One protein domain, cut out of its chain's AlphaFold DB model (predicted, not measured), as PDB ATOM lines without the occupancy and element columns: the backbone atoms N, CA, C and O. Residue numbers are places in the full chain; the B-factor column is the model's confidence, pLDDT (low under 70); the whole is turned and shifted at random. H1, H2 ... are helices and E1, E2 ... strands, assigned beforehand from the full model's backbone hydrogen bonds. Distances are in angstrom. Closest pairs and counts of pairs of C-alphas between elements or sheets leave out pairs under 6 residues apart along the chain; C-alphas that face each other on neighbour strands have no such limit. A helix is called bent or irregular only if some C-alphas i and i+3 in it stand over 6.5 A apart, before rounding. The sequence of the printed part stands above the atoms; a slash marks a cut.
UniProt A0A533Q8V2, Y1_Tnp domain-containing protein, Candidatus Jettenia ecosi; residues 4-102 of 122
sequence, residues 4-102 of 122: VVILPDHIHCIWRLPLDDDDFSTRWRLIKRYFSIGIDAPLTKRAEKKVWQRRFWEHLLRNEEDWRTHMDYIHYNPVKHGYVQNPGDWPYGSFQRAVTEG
ATOM      1  N   VAL A   4      -1.454  34.787 -36.485       98.31
ATOM      2  CA  VAL A   4      -1.137  35.776 -37.518       98.31
ATOM      3  C   VAL A   4      -1.469  35.212 -38.899       98.31
ATOM      4  O   VAL A   4      -1.253  34.018 -39.150       98.31
ATOM      5  N   VAL A   5      -1.937  36.087 -39.782       98.56
ATOM      6  CA  VAL A   5      -2.056  35.887 -41.227       98.56
ATOM      7  C   VAL A   5      -1.585  37.157 -41.933       98.56
ATOM      8  O   VAL A   5      -1.918  38.266 -41.515       98.56
ATOM      9  N   ILE A   6      -0.778  36.996 -42.975       98.25
ATOM     10  CA  ILE A   6      -0.314  38.078 -43.841       98.25
ATOM     11  C   ILE A   6      -0.973  37.866 -45.195       98.25
ATOM     12  O   ILE A   6      -0.774  36.824 -45.819       98.25
ATOM     13  N   LEU A   7      -1.755  38.843 -45.631       98.06
ATOM     14  CA  LEU A   7      -2.424  38.869 -46.926       98.06
ATOM     15  C   LEU A   7      -1.740  39.904 -47.834       98.06
ATOM     16  O   LEU A   7      -0.913  40.687 -47.357       98.06
ATOM     17  N   PRO A   8      -2.028  39.907 -49.147       96.25
ATOM     18  CA  PRO A   8      -1.408  40.843 -50.083       96.25
ATOM     19  C   PRO A   8      -1.567  42.325 -49.712       96.25
ATOM     20  O   PRO A   8      -0.692  43.126 -50.033       96.25
ATOM     21  N   ASP A   9      -2.658  42.697 -49.043       94.38
ATOM     22  CA  ASP A   9      -3.023  44.081 -48.726       94.38
ATOM     23  C   ASP A   9      -3.163  44.379 -47.220       94.38
ATOM     24  O   ASP A   9      -3.095  45.549 -46.828       94.38
ATOM     25  N   HIS A  10      -3.302  43.369 -46.355       96.50
ATOM     26  CA  HIS A  10      -3.447  43.564 -44.907       96.50
ATOM     27  C   HIS A  10      -2.926  42.388 -44.061       96.50
ATOM     28  O   HIS A  10      -2.454  41.371 -44.565       96.50
ATOM     29  N   ILE A  11      -2.933  42.562 -42.736       97.25
ATOM     30  CA  ILE A  11      -2.453  41.581 -41.755       97.25
ATOM     31  C   ILE A  11      -3.448  41.546 -40.598       97.25
ATOM     32  O   ILE A  11      -3.806  42.603 -40.076       97.25
ATOM     33  N   HIS A  12      -3.800  40.348 -40.134       98.12
ATOM     34  CA  HIS A  12      -4.476  40.148 -38.852       98.12
ATOM     35  C   HIS A  12      -3.591  39.333 -37.906       98.12
ATOM     36  O   HIS A  12      -2.866  38.436 -38.339       98.12
ATOM     37  N   CYS A  13      -3.639  39.624 -36.604       97.81
ATOM     38  CA  CYS A  13      -2.896  38.862 -35.599       97.81
ATOM     39  C   CYS A  13      -3.469  39.016 -34.185       97.81
ATOM     40  O   CYS A  13      -4.023  40.058 -33.845       97.81
ATOM     41  N   ILE A  14      -3.231  38.008 -33.340       97.81
ATOM     42  CA  ILE A  14      -3.528  38.015 -31.901       97.81
ATOM     43  C   ILE A  14      -2.224  38.064 -31.117       97.81
ATOM     44  O   ILE A  14      -1.326  37.225 -31.284       97.81
ATOM     45  N   TRP A  15      -2.111  39.057 -30.241       93.81
ATOM     46  CA  TRP A  15      -0.955  39.245 -29.379       93.81
ATOM     47  C   TRP A  15      -1.338  39.023 -27.929       93.81
ATOM     48  O   TRP A  15      -2.315  39.581 -27.440       93.81
ATOM     49  N   ARG A  16      -0.498  38.261 -27.235       93.88
ATOM     50  CA  ARG A  16      -0.465  38.218 -25.783       93.88
ATOM     51  C   ARG A  16       0.780  38.968 -25.338       93.88
ATOM     52  O   ARG A  16       1.890  38.571 -25.702       93.88
ATOM     53  N   LEU A  17       0.580  40.082 -24.649       93.44
ATOM     54  CA  LEU A  17       1.667  40.881 -24.101       93.44
ATOM     55  C   LEU A  17       2.092  40.336 -22.729       93.44
ATOM     56  O   LEU A  17       1.327  39.585 -22.113       93.44
ATOM     57  N   PRO A  18       3.315  40.654 -22.269       95.06
ATOM     58  CA  PRO A  18       3.724  40.387 -20.896       95.06
ATOM     59  C   PRO A  18       2.735  40.958 -19.876       95.06
ATOM     60  O   PRO A  18       1.989  41.892 -20.167       95.06
ATOM     61  N   LEU A  19       2.751  40.396 -18.666       93.88
ATOM     62  CA  LEU A  19       1.997  40.961 -17.551       93.88
ATOM     63  C   LEU A  19       2.422  42.425 -17.341       93.88
ATOM     64  O   LEU A  19       3.611  42.728 -17.419       93.88
ATOM     65  N   ASP A  20       1.443  43.297 -17.102       94.50
ATOM     66  CA  ASP A  20       1.626  44.742 -16.907       94.50
ATOM     67  C   ASP A  20       2.226  45.501 -18.111       94.50
ATOM     68  O   ASP A  20       2.757  46.601 -17.959       94.50
ATOM     69  N   ASP A  21       2.115  44.946 -19.324       95.94
ATOM     70  CA  ASP A  21       2.509  45.601 -20.574       95.94
ATOM     71  C   ASP A  21       1.309  45.723 -21.521       95.94
ATOM     72  O   ASP A  21       0.776  44.727 -22.016       95.94
ATOM     73  N   ASP A  22       0.893  46.958 -21.793       94.81
ATOM     74  CA  ASP A  22      -0.195  47.297 -22.711       94.81
ATOM     75  C   ASP A  22       0.291  48.051 -23.963       94.81
ATOM     76  O   ASP A  22      -0.518  48.483 -24.789       94.81
ATOM     77  N   ASP A  23       1.608  48.169 -24.180       96.06
ATOM     78  CA  ASP A  23       2.165  49.001 -25.250       96.06
ATOM     79  C   ASP A  23       2.220  48.259 -26.602       96.06
ATOM     80  O   ASP A  23       3.269  48.080 -27.239       96.06
ATOM     81  N   PHE A  24       1.060  47.798 -27.079       94.75
ATOM     82  CA  PHE A  24       0.906  47.288 -28.446       94.75
ATOM     83  C   PHE A  24       1.070  48.405 -29.489       94.75
ATOM     84  O   PHE A  24       1.516  48.150 -30.612       94.75
ATOM     85  N   SER A  25       0.773  49.655 -29.120       95.56
ATOM     86  CA  SER A  25       0.843  50.816 -30.013       95.56
ATOM     87  C   SER A  25       2.269  51.113 -30.481       95.56
ATOM     88  O   SER A  25       2.505  51.280 -31.685       95.56
ATOM     89  N   THR A  26       3.252  51.136 -29.575       96.12
ATOM     90  CA  THR A  26       4.661  51.339 -29.948       96.12
ATOM     91  C   THR A  26       5.180  50.200 -30.805       96.12
ATOM     92  O   THR A  26       5.871  50.442 -31.796       96.12
ATOM     93  N   ARG A  27       4.832  48.958 -30.472       95.94
ATOM     94  CA  ARG A  27       5.257  47.783 -31.239       95.94
ATOM     95  C   ARG A  27       4.735  47.830 -32.674       95.94
ATOM     96  O   ARG A  27       5.526  47.681 -33.604       95.94
ATOM     97  N   TRP A  28       3.455  48.148 -32.875       95.94
ATOM     98  CA  TRP A  28       2.896  48.351 -34.214       95.94
ATOM     99  C   TRP A  28       3.564  49.500 -34.966       95.94
ATOM    100  O   TRP A  28       3.890  49.358 -36.147       95.94
ATOM    101  N   ARG A  29       3.833  50.623 -34.290       94.94
ATOM    102  CA  ARG A  29       4.585  51.743 -34.874       94.94
ATOM    103  C   ARG A  29       5.969  51.299 -35.356       94.94
ATOM    104  O   ARG A  29       6.378  51.679 -36.452       94.94
ATOM    105  N   LEU A  30       6.682  50.499 -34.565       95.62
ATOM    106  CA  LEU A  30       8.010  49.993 -34.914       95.62
ATOM    107  C   LEU A  30       7.960  48.993 -36.074       95.62
ATOM    108  O   LEU A  30       8.744  49.143 -37.006       95.62
ATOM    109  N   ILE A  31       7.020  48.044 -36.076       95.00
ATOM    110  CA  ILE A  31       6.830  47.090 -37.186       95.00
ATOM    111  C   ILE A  31       6.578  47.838 -38.498       95.00
ATOM    112  O   ILE A  31       7.306  47.649 -39.475       95.00
ATOM    113  N   LYS A  32       5.603  48.759 -38.503       93.88
ATOM    114  CA  LYS A  32       5.267  49.563 -39.687       93.88
ATOM    115  C   LYS A  32       6.458  50.384 -40.175       93.88
ATOM    116  O   LYS A  32       6.674  50.494 -41.384       93.88
ATOM    117  N   ARG A  33       7.256  50.928 -39.247       92.56
ATOM    118  CA  ARG A  33       8.486  51.662 -39.563       92.56
ATOM    119  C   ARG A  33       9.518  50.751 -40.217       92.56
ATOM    120  O   ARG A  33       9.970  51.079 -41.307       92.56
ATOM    121  N   TYR A  34       9.887  49.642 -39.576       94.50
ATOM    122  CA  TYR A  34      10.951  48.762 -40.066       94.50
ATOM    123  C   TYR A  34      10.619  48.153 -41.426       94.50
ATOM    124  O   TYR A  34      11.473  48.173 -42.308       94.50
ATOM    125  N   PHE A  35       9.372  47.726 -41.638       93.25
ATOM    126  CA  PHE A  35       8.921  47.241 -42.944       93.25
ATOM    127  C   PHE A  35       9.039  48.320 -44.030       93.25
ATOM    128  O   PHE A  35       9.575  48.083 -45.108       93.25
ATOM    129  N   SER A  36       8.616  49.548 -43.719       92.88
ATOM    130  CA  SER A  36       8.647  50.658 -44.676       92.88
ATOM    131  C   SER A  36      10.064  51.085 -45.076       92.88
ATOM    132  O   SER A  36      10.222  51.686 -46.136       92.88
ATOM    133  N   ILE A  37      11.108  50.820 -44.276       90.12
ATOM    134  CA  ILE A  37      12.478  51.279 -44.585       90.12
ATOM    135  C   ILE A  37      12.936  50.762 -45.954       90.12
ATOM    136  O   ILE A  37      13.414  51.561 -46.758       90.12
ATOM    137  N   GLY A  38      12.715  49.477 -46.246       87.94
ATOM    138  CA  GLY A  38      13.172  48.826 -47.479       87.94
ATOM    139  C   GLY A  38      12.268  49.000 -48.703       87.94
ATOM    140  O   GLY A  38      12.611  48.506 -49.769       87.94
ATOM    141  N   ILE A  39      11.123  49.675 -48.573       91.62
ATOM    142  CA  ILE A  39      10.119  49.755 -49.645       91.62
ATOM    143  C   ILE A  39      10.206  51.096 -50.351       91.62
ATOM    144  O   ILE A  39      10.093  52.136 -49.701       91.62
ATOM    145  N   ASP A  40      10.361  51.098 -51.670       92.25
ATOM    146  CA  ASP A  40      10.170  52.319 -52.447       92.25
ATOM    147  C   ASP A  40       8.669  52.615 -52.572       92.25
ATOM    148  O   ASP A  40       7.898  51.794 -53.065       92.25
ATOM    149  N   ALA A  41       8.234  53.753 -52.033       90.44
ATOM    150  CA  ALA A  41       6.825  54.125 -51.977       90.44
ATOM    151  C   ALA A  41       6.657  55.650 -51.951       90.44
ATOM    152  O   ALA A  41       7.471  56.349 -51.335       90.44
ATOM    153  N   PRO A  42       5.562  56.184 -52.526       90.56
ATOM    154  CA  PRO A  42       5.280  57.611 -52.500       90.56
ATOM    155  C   PRO A  42       5.216  58.161 -51.076       90.56
ATOM    156  O   PRO A  42       4.666  57.531 -50.168       90.56
ATOM    157  N   LEU A  43       5.717  59.379 -50.896       88.88
ATOM    158  CA  LEU A  43       5.678  60.065 -49.610       88.88
ATOM    159  C   LEU A  43       4.375  60.855 -49.424       88.88
ATOM    160  O   LEU A  43       3.768  61.374 -50.365       88.88
ATOM    161  N   THR A  44       3.927  60.965 -48.179       86.12
ATOM    162  CA  THR A  44       2.922  61.948 -47.766       86.12
ATOM    163  C   THR A  44       3.557  63.339 -47.646       86.12
ATOM    164  O   THR A  44       4.777  63.489 -47.627       86.12
ATOM    165  N   LYS A  45       2.727  64.376 -47.452       86.56
ATOM    166  CA  LYS A  45       3.200  65.737 -47.123       86.56
ATOM    167  C   LYS A  45       4.058  65.799 -45.846       86.56
ATOM    168  O   LYS A  45       4.724  66.799 -45.619       86.56
ATOM    169  N   ARG A  46       4.023  64.756 -45.007       83.38
ATOM    170  CA  ARG A  46       4.807  64.625 -43.769       83.38
ATOM    171  C   ARG A  46       6.043  63.731 -43.934       83.38
ATOM    172  O   ARG A  46       6.605  63.308 -42.935       83.38
ATOM    173  N   ALA A  47       6.440  63.423 -45.172       82.38
ATOM    174  CA  ALA A  47       7.546  62.516 -45.492       82.38
ATOM    175  C   ALA A  47       7.366  61.073 -44.966       82.38
ATOM    176  O   ALA A  47       8.338  60.355 -44.747       82.38
ATOM    177  N   GLU A  48       6.121  60.619 -44.794       84.12
ATOM    178  CA  GLU A  48       5.809  59.226 -44.442       84.12
ATOM    179  C   GLU A  48       5.565  58.410 -45.716       84.12
ATOM    180  O   GLU A  48       4.851  58.869 -46.607       84.12
ATOM    181  N   LYS A  49       6.107  57.191 -45.811       87.38
ATOM    182  CA  LYS A  49       5.834  56.289 -46.940       87.38
ATOM    183  C   LYS A  49       4.381  55.805 -46.911       87.38
ATOM    184  O   LYS A  49       3.908  55.316 -45.884       87.38
ATOM    185  N   LYS A  50       3.681  55.897 -48.044       90.12
ATOM    186  CA  LYS A  50       2.286  55.452 -48.223       90.12
ATOM    187  C   LYS A  50       2.179  53.933 -48.413       90.12
ATOM    188  O   LYS A  50       1.663  53.470 -49.421       90.12
ATOM    189  N   VAL A  51       2.695  53.175 -47.450       92.31
ATOM    190  CA  VAL A  51       2.623  51.701 -47.426       92.31
ATOM    191  C   VAL A  51       1.463  51.233 -46.553       92.31
ATOM    192  O   VAL A  51       0.711  50.346 -46.930       92.31
ATOM    193  N   TRP A  52       1.298  51.852 -45.384       93.19
ATOM    194  CA  TRP A  52       0.325  51.429 -44.385       93.19
ATOM    195  C   TRP A  52      -0.851  52.392 -44.297       93.19
ATOM    196  O   TRP A  52      -0.662  53.614 -44.301       93.19
ATOM    197  N   GLN A  53      -2.052  51.854 -44.073       91.69
ATOM    198  CA  GLN A  53      -3.149  52.660 -43.547       91.69
ATOM    199  C   GLN A  53      -2.782  53.282 -42.186       91.69
ATOM    200  O   GLN A  53      -2.002  52.722 -41.396       91.69
ATOM    201  N   ARG A  54      -3.326  54.478 -41.920       89.31
ATOM    202  CA  ARG A  54      -3.107  55.193 -40.654       89.31
ATOM    203  C   ARG A  54      -3.881  54.499 -39.536       89.31
ATOM    204  O   ARG A  54      -5.024  54.122 -39.741       89.31
ATOM    205  N   ARG A  55      -3.275  54.431 -38.342       90.25
ATOM    206  CA  ARG A  55      -3.786  53.657 -37.191       90.25
ATOM    207  C   ARG A  55      -3.946  52.174 -37.551       90.25
ATOM    208  O   ARG A  55      -3.316  51.698 -38.495       90.25
ATOM    209  N   PHE A  56      -4.640  51.427 -36.720       93.94
ATOM    210  CA  PHE A  56      -4.995  50.030 -36.914       93.94
ATOM    211  C   PHE A  56      -6.334  49.812 -36.209       93.94
ATOM    212  O   PHE A  56      -6.788  50.703 -35.492       93.94
ATOM    213  N   TRP A  57      -6.965  48.676 -36.475       95.06
ATOM    214  CA  TRP A  57      -8.109  48.217 -35.706       95.06
ATOM    215  C   TRP A  57      -7.614  47.354 -34.546       95.06
ATOM    216  O   TRP A  57      -6.691  46.550 -34.720       95.06
ATOM    217  N   GLU A  58      -8.216  47.520 -33.372       94.25
ATOM    218  CA  GLU A  58      -7.917  46.738 -32.181       94.25
ATOM    219  C   GLU A  58      -9.190  46.239 -31.498       94.25
ATOM    220  O   GLU A  58     -10.185  46.954 -31.385       94.25
ATOM    221  N   HIS A  59      -9.126  45.009 -30.989       95.56
ATOM    222  CA  HIS A  59     -10.162  44.402 -30.162       95.56
ATOM    223  C   HIS A  59      -9.511  43.609 -29.034       95.56
ATOM    224  O   HIS A  59      -8.612  42.796 -29.261       95.56
ATOM    225  N   LEU A  60      -9.941  43.879 -27.801       96.00
ATOM    226  CA  LEU A  60      -9.453  43.181 -26.618       96.00
ATOM    227  C   LEU A  60     -10.239  41.883 -26.447       96.00
ATOM    228  O   LEU A  60     -11.427  41.934 -26.131       96.00
ATOM    229  N   LEU A  61      -9.556  40.746 -26.583       96.62
ATOM    230  CA  LEU A  61     -10.143  39.422 -26.381       96.62
ATOM    231  C   LEU A  61     -10.394  39.171 -24.893       96.62
ATOM    232  O   LEU A  61      -9.460  39.206 -24.089       96.62
ATOM    233  N   ARG A  62     -11.654  38.941 -24.515       95.31
ATOM    234  CA  ARG A  62     -12.065  38.925 -23.092       95.31
ATOM    235  C   ARG A  62     -12.219  37.539 -22.491       95.31
ATOM    236  O   ARG A  62     -12.242  37.407 -21.269       95.31
ATOM    237  N   ASN A  63     -12.382  36.521 -23.323       96.88
ATOM    238  CA  ASN A  63     -12.602  35.151 -22.887       96.88
ATOM    239  C   ASN A  63     -12.123  34.161 -23.960       96.88
ATOM    240  O   ASN A  63     -11.672  34.548 -25.038       96.88
ATOM    241  N   GLU A  64     -12.196  32.874 -23.634       97.06
ATOM    242  CA  GLU A  64     -11.715  31.806 -24.506       97.06
ATOM    243  C   GLU A  64     -12.544  31.657 -25.791       97.06
ATOM    244  O   GLU A  64     -11.983  31.353 -26.838       97.06
ATOM    245  N   GLU A  65     -13.855  31.897 -25.739       96.88
ATOM    246  CA  GLU A  65     -14.721  31.828 -26.919       96.88
ATOM    247  C   GLU A  65     -14.378  32.935 -27.921       96.88
ATOM    248  O   GLU A  65     -14.161  32.659 -29.097       96.88
ATOM    249  N   ASP A  66     -14.220  34.168 -27.440       97.00
ATOM    250  CA  ASP A  66     -13.791  35.321 -28.231       97.00
ATOM    251  C   ASP A  66     -12.404  35.081 -28.851       97.00
ATOM    252  O   ASP A  66     -12.183  35.340 -30.036       97.00
ATOM    253  N   TRP A  67     -11.483  34.495 -28.077       97.69
ATOM    254  CA  TRP A  67     -10.170  34.085 -28.574       97.69
ATOM    255  C   TRP A  67     -10.266  33.022 -29.677       97.69
ATOM    256  O   TRP A  67      -9.648  33.201 -30.724       97.69
ATOM    257  N   ARG A  68     -11.066  31.960 -29.498       97.19
ATOM    258  CA  ARG A  68     -11.255  30.910 -30.518       97.19
ATOM    259  C   ARG A  68     -11.875  31.464 -31.798       97.19
ATOM    260  O   ARG A  68     -11.365  31.187 -32.876       97.19
ATOM    261  N   THR A  69     -12.905  32.300 -31.687       97.69
ATOM    262  CA  THR A  69     -13.546  32.938 -32.846       97.69
ATOM    263  C   THR A  69     -12.559  33.792 -33.642       97.69
ATOM    264  O   THR A  69     -12.532  33.730 -34.869       97.69
ATOM    265  N   HIS A  70     -11.683  34.548 -32.973       98.31
ATOM    266  CA  HIS A  70     -10.668  35.345 -33.666       98.31
ATOM    267  C   HIS A  70      -9.511  34.503 -34.225       98.31
ATOM    268  O   HIS A  70      -8.972  34.854 -35.276       98.31
ATOM    269  N   MET A  71      -9.134  33.397 -33.572       98.12
ATOM    270  CA  MET A  71      -8.201  32.413 -34.141       98.12
ATOM    271  C   MET A  71      -8.762  31.849 -35.454       98.12
ATOM    272  O   MET A  71      -8.086  31.921 -36.484       98.12
ATOM    273  N   ASP A  72     -10.026  31.405 -35.433       98.19
ATOM    274  CA  ASP A  72     -10.735  30.894 -36.605       98.19
ATOM    275  C   ASP A  72     -10.771  31.951 -37.714       98.19
ATOM    276  O   ASP A  72     -10.409  31.673 -38.857       98.19
ATOM    277  N   TYR A  73     -11.138  33.192 -37.380       98.38
ATOM    278  CA  TYR A  73     -11.214  34.277 -38.354       98.38
ATOM    279  C   TYR A  73      -9.869  34.496 -39.047       98.38
ATOM    280  O   TYR A  73      -9.801  34.534 -40.274       98.38
ATOM    281  N   ILE A  74      -8.789  34.597 -38.267       98.38
ATOM    282  CA  ILE A  74      -7.433  34.848 -38.767       98.38
ATOM    283  C   ILE A  74      -6.962  33.732 -39.690       98.38
ATOM    284  O   ILE A  74      -6.434  34.006 -40.767       98.38
ATOM    285  N   HIS A  75      -7.124  32.474 -39.289       98.38
ATOM    286  CA  HIS A  75      -6.637  31.353 -40.089       98.38
ATOM    287  C   HIS A  75      -7.518  31.060 -41.302       98.38
ATOM    288  O   HIS A  75      -6.994  30.614 -42.319       98.38
ATOM    289  N   TYR A  76      -8.816  31.358 -41.241       98.31
ATOM    290  CA  TYR A  76      -9.721  31.213 -42.380       98.31
ATOM    291  C   TYR A  76      -9.626  32.371 -43.386       98.31
ATOM    292  O   TYR A  76     -10.034  32.229 -44.538       98.31
ATOM    293  N   ASN A  77      -9.064  33.516 -42.991       98.12
ATOM    294  CA  ASN A  77      -9.064  34.736 -43.796       98.12
ATOM    295  C   ASN A  77      -8.513  34.565 -45.238       98.12
ATOM    296  O   ASN A  77      -9.142  35.079 -46.164       98.12
ATOM    297  N   PRO A  78      -7.451  33.776 -45.511       98.19
ATOM    298  CA  PRO A  78      -7.006  33.525 -46.886       98.19
ATOM    299  C   PRO A  78      -8.063  32.842 -47.768       98.19
ATOM    300  O   PRO A  78      -8.133  33.122 -48.965       98.19
ATOM    301  N   VAL A  79      -8.897  31.974 -47.181       97.50
ATOM    302  CA  VAL A  79     -10.037  31.337 -47.861       97.50
ATOM    303  C   VAL A  79     -11.171  32.341 -48.047       97.50
ATOM    304  O   VAL A  79     -11.711  32.445 -49.145       97.50
ATOM    305  N   LYS A  80     -11.482  33.141 -47.015       96.88
ATOM    306  CA  LYS A  80     -12.475  34.230 -47.090       96.88
ATOM    307  C   LYS A  80     -12.192  35.190 -48.256       96.88
ATOM    308  O   LYS A  80     -13.115  35.559 -48.976       96.88
ATOM    309  N   HIS A  81     -10.926  35.550 -48.476       96.81
ATOM    310  CA  HIS A  81     -10.497  36.413 -49.586       96.81
ATOM    311  C   HIS A  81     -10.300  35.678 -50.924       96.81
ATOM    312  O   HIS A  81      -9.956  36.305 -51.926       96.81
ATOM    313  N   GLY A  82     -10.514  34.360 -50.969       96.81
ATOM    314  CA  GLY A  82     -10.422  33.561 -52.190       96.81
ATOM    315  C   GLY A  82      -8.998  33.323 -52.701       96.81
ATOM    316  O   GLY A  82      -8.831  32.931 -53.855       96.81
ATOM    317  N   TYR A  83      -7.966  33.536 -51.877       97.75
ATOM    318  CA  TYR A  83      -6.577  33.292 -52.281       97.75
ATOM    319  C   TYR A  83      -6.227  31.805 -52.340       97.75
ATOM    320  O   TYR A  83      -5.385  31.397 -53.138       97.75
ATOM    321  N   VAL A  84      -6.871  30.996 -51.500       97.50
ATOM    322  CA  VAL A  84      -6.699  29.540 -51.417       97.50
ATOM    323  C   VAL A  84      -8.033  28.863 -51.117       97.50
ATOM    324  O   VAL A  84      -8.971  29.509 -50.659       97.50
ATOM    325  N   GLN A  85      -8.123  27.555 -51.370       96.56
ATOM    326  CA  GLN A  85      -9.321  26.764 -51.058       96.56
ATOM    327  C   GLN A  85      -9.304  26.203 -49.631       96.56
ATOM    328  O   GLN A  85     -10.363  25.954 -49.066       96.56
ATOM    329  N   ASN A  86      -8.116  26.021 -49.041       96.50
ATOM    330  CA  ASN A  86      -7.956  25.555 -47.667       96.50
ATOM    331  C   ASN A  86      -6.949  26.444 -46.923       96.50
ATOM    332  O   ASN A  86      -5.954  26.858 -47.523       96.50
ATOM    333  N   PRO A  87      -7.115  26.665 -45.605       97.56
ATOM    334  CA  PRO A  87      -6.152  27.428 -44.807       97.56
ATOM    335  C   PRO A  87      -4.722  26.866 -44.859       97.56
ATOM    336  O   PRO A  87      -3.752  27.620 -44.834       97.56
ATOM    337  N   GLY A  88      -4.590  25.538 -44.981       96.44
ATOM    338  CA  GLY A  88      -3.308  24.829 -45.078       96.44
ATOM    339  C   GLY A  88      -2.455  25.211 -46.285       96.44
ATOM    340  O   GLY A  88      -1.228  25.117 -46.208       96.44
ATOM    341  N   ASP A  89      -3.092  25.686 -47.356       97.06
ATOM    342  CA  ASP A  89      -2.434  26.049 -48.612       97.06
ATOM    343  C   ASP A  89      -1.813  27.457 -48.556       97.06
ATOM    344  O   ASP A  89      -1.072  27.844 -49.460       97.06
ATOM    345  N   TRP A  90      -2.094  28.240 -47.504       97.94
ATOM    346  CA  TRP A  90      -1.519  29.571 -47.318       97.94
ATOM    347  C   TRP A  90      -0.231  29.505 -46.483       97.94
ATOM    348  O   TRP A  90      -0.279  29.184 -45.292       97.94
ATOM    349  N   PRO A  91       0.946  29.828 -47.053       97.25
ATOM    350  CA  PRO A  91       2.210  29.737 -46.321       97.25
ATOM    351  C   PRO A  91       2.477  30.962 -45.431       97.25
ATOM    352  O   PRO A  91       3.333  30.910 -44.549       97.25
ATOM    353  N   TYR A  92       1.776  32.080 -45.651       98.19
ATOM    354  CA  TYR A  92       2.058  33.359 -44.993       98.19
ATOM    355  C   TYR A  92       1.195  33.555 -43.745       98.19
ATOM    356  O   TYR A  92       0.385  34.477 -43.645       98.19
ATOM    357  N   GLY A  93       1.352  32.661 -42.775       97.38
ATOM    358  CA  GLY A  93       0.592  32.719 -41.538       97.38
ATOM    359  C   GLY A  93       1.054  31.703 -40.508       97.38
ATOM    360  O   GLY A  93       2.136  31.133 -40.586       97.38
ATOM    361  N   SER A  94       0.211  31.505 -39.506       98.25
ATOM    362  CA  SER A  94       0.483  30.623 -38.362       98.25
ATOM    363  C   SER A  94      -0.375  29.358 -38.346       98.25
ATOM    364  O   SER A  94      -0.322  28.612 -37.371       98.25
ATOM    365  N   PHE A  95      -1.149  29.093 -39.403       98.31
ATOM    366  CA  PHE A  95      -2.072  27.960 -39.433       98.31
ATOM    367  C   PHE A  95      -1.345  26.611 -39.323       98.31
ATOM    368  O   PHE A  95      -1.724  25.794 -38.488       98.31
ATOM    369  N   GLN A  96      -0.241  26.384 -40.057       97.38
ATOM    370  CA  GLN A  96       0.500  25.115 -39.935       97.38
ATOM    371  C   GLN A  96       1.056  24.896 -38.517       97.38
ATOM    372  O   GLN A  96       1.078  23.765 -38.024       97.38
ATOM    373  N   ARG A  97       1.466  25.973 -37.828       97.62
ATOM    374  CA  ARG A  97       1.874  25.899 -36.418       97.62
ATOM    375  C   ARG A  97       0.696  25.491 -35.535       97.62
ATOM    376  O   ARG A  97       0.847  24.578 -34.735       97.62
ATOM    377  N   ALA A  98      -0.468  26.109 -35.722       97.81
ATOM    378  CA  ALA A  98      -1.671  25.786 -34.959       97.81
ATOM    379  C   ALA A  98      -2.122  24.325 -35.164       97.81
ATOM    380  O   ALA A  98      -2.527  23.668 -34.209       97.81
ATOM    381  N   VAL A  99      -1.976  23.779 -36.377       97.88
ATOM    382  CA  VAL A  99      -2.193  22.346 -36.647       97.88
ATOM    383  C   VAL A  99      -1.176  21.478 -35.896       97.88
ATOM    384  O   VAL A  99      -1.553  20.502 -35.254       97.88
ATOM    385  N   THR A 100       0.107  21.848 -35.925       97.75
ATOM    386  CA  THR A 100       1.185  21.110 -35.235       97.75
ATOM    387  C   THR A 100       1.001  21.101 -33.713       97.75
ATOM    388  O   THR A 100       1.296  20.106 -33.057       97.75
ATOM    389  N   GLU A 101       0.482  22.192 -33.152       97.12
ATOM    390  CA  GLU A 101       0.166  22.339 -31.726       97.12
ATOM    391  C   GLU A 101      -1.163  21.666 -31.329       97.12
ATOM    392  O   GLU A 101      -1.523  21.662 -30.154       97.12
ATOM    393  N   GLY A 102      -1.891  21.077 -32.286       97.56
ATOM    394  CA  GLY A 102      -3.146  20.363 -32.038       97.56
ATOM    395  C   GLY A 102      -4.367  21.265 -31.840       97.56
ATOM    396  O   GLY A 102      -5.403  20.783 -31.385       97.56
TER     397      GLY A 102
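What this domain is: This is residues 4 to 102 of the 122 residues of the protein "Y1_Tnp domain-containing protein" of Candidatus Jettenia ecosi (UniProt A0A533Q8V2). A small hairpin, E1 and E2, sits in the middle of a flat model, with H2 packed on it, H1 set off toward one end and short H3 toward the other. Residues 17 to 23 stick out. The printed part has 99 residues, 44 in named elements, ordered E1, E2, H1, H2, H3; it is mostly helix, the sheet antiparallel. It is only just loose, close to compact: radius of gyration of the C-alphas 15.6 A, spans 46 by 38 by 19 A.

Where its parts are: E1 is residues 4 to 6, from C-alpha 4 at (-1.137, 35.776, -37.518); E2 is 11 to 14. H1, 24 to 37, measures 20.3 A, and H2, 64 to 80, 22.7 A. H3, 95 to 100, ends at C-alpha 100, (1.185, 21.110, -35.235).

How they stand to each other: In the hairpin, N 5 and O 12 are 2.9 A apart, within hydrogen-bond range. E1 and H2 come closest at the C-alphas of Val 5 and Ile 74, 6.0 A. H2 has a kink of 33 degrees near residue 74 and is irregular: C-alphas 75 and 78 are 7.1 A apart. H2 and H3 are close but not clearly touching, His 75 to Phe 95 being their closest C-alphas, 5.7 A. H1 and H2 are apart. Every O i to N i+4 pair is within range in H1 and H3, and 11 of 13 in H2.

The domain as a whole: Lys 45 and Gly 102 have the farthest C-alphas, 48.2 A. The links H1 to H2 and H2 to H3 are long. The printed part has no cut, and no printed residue is under 70 in pLDDT.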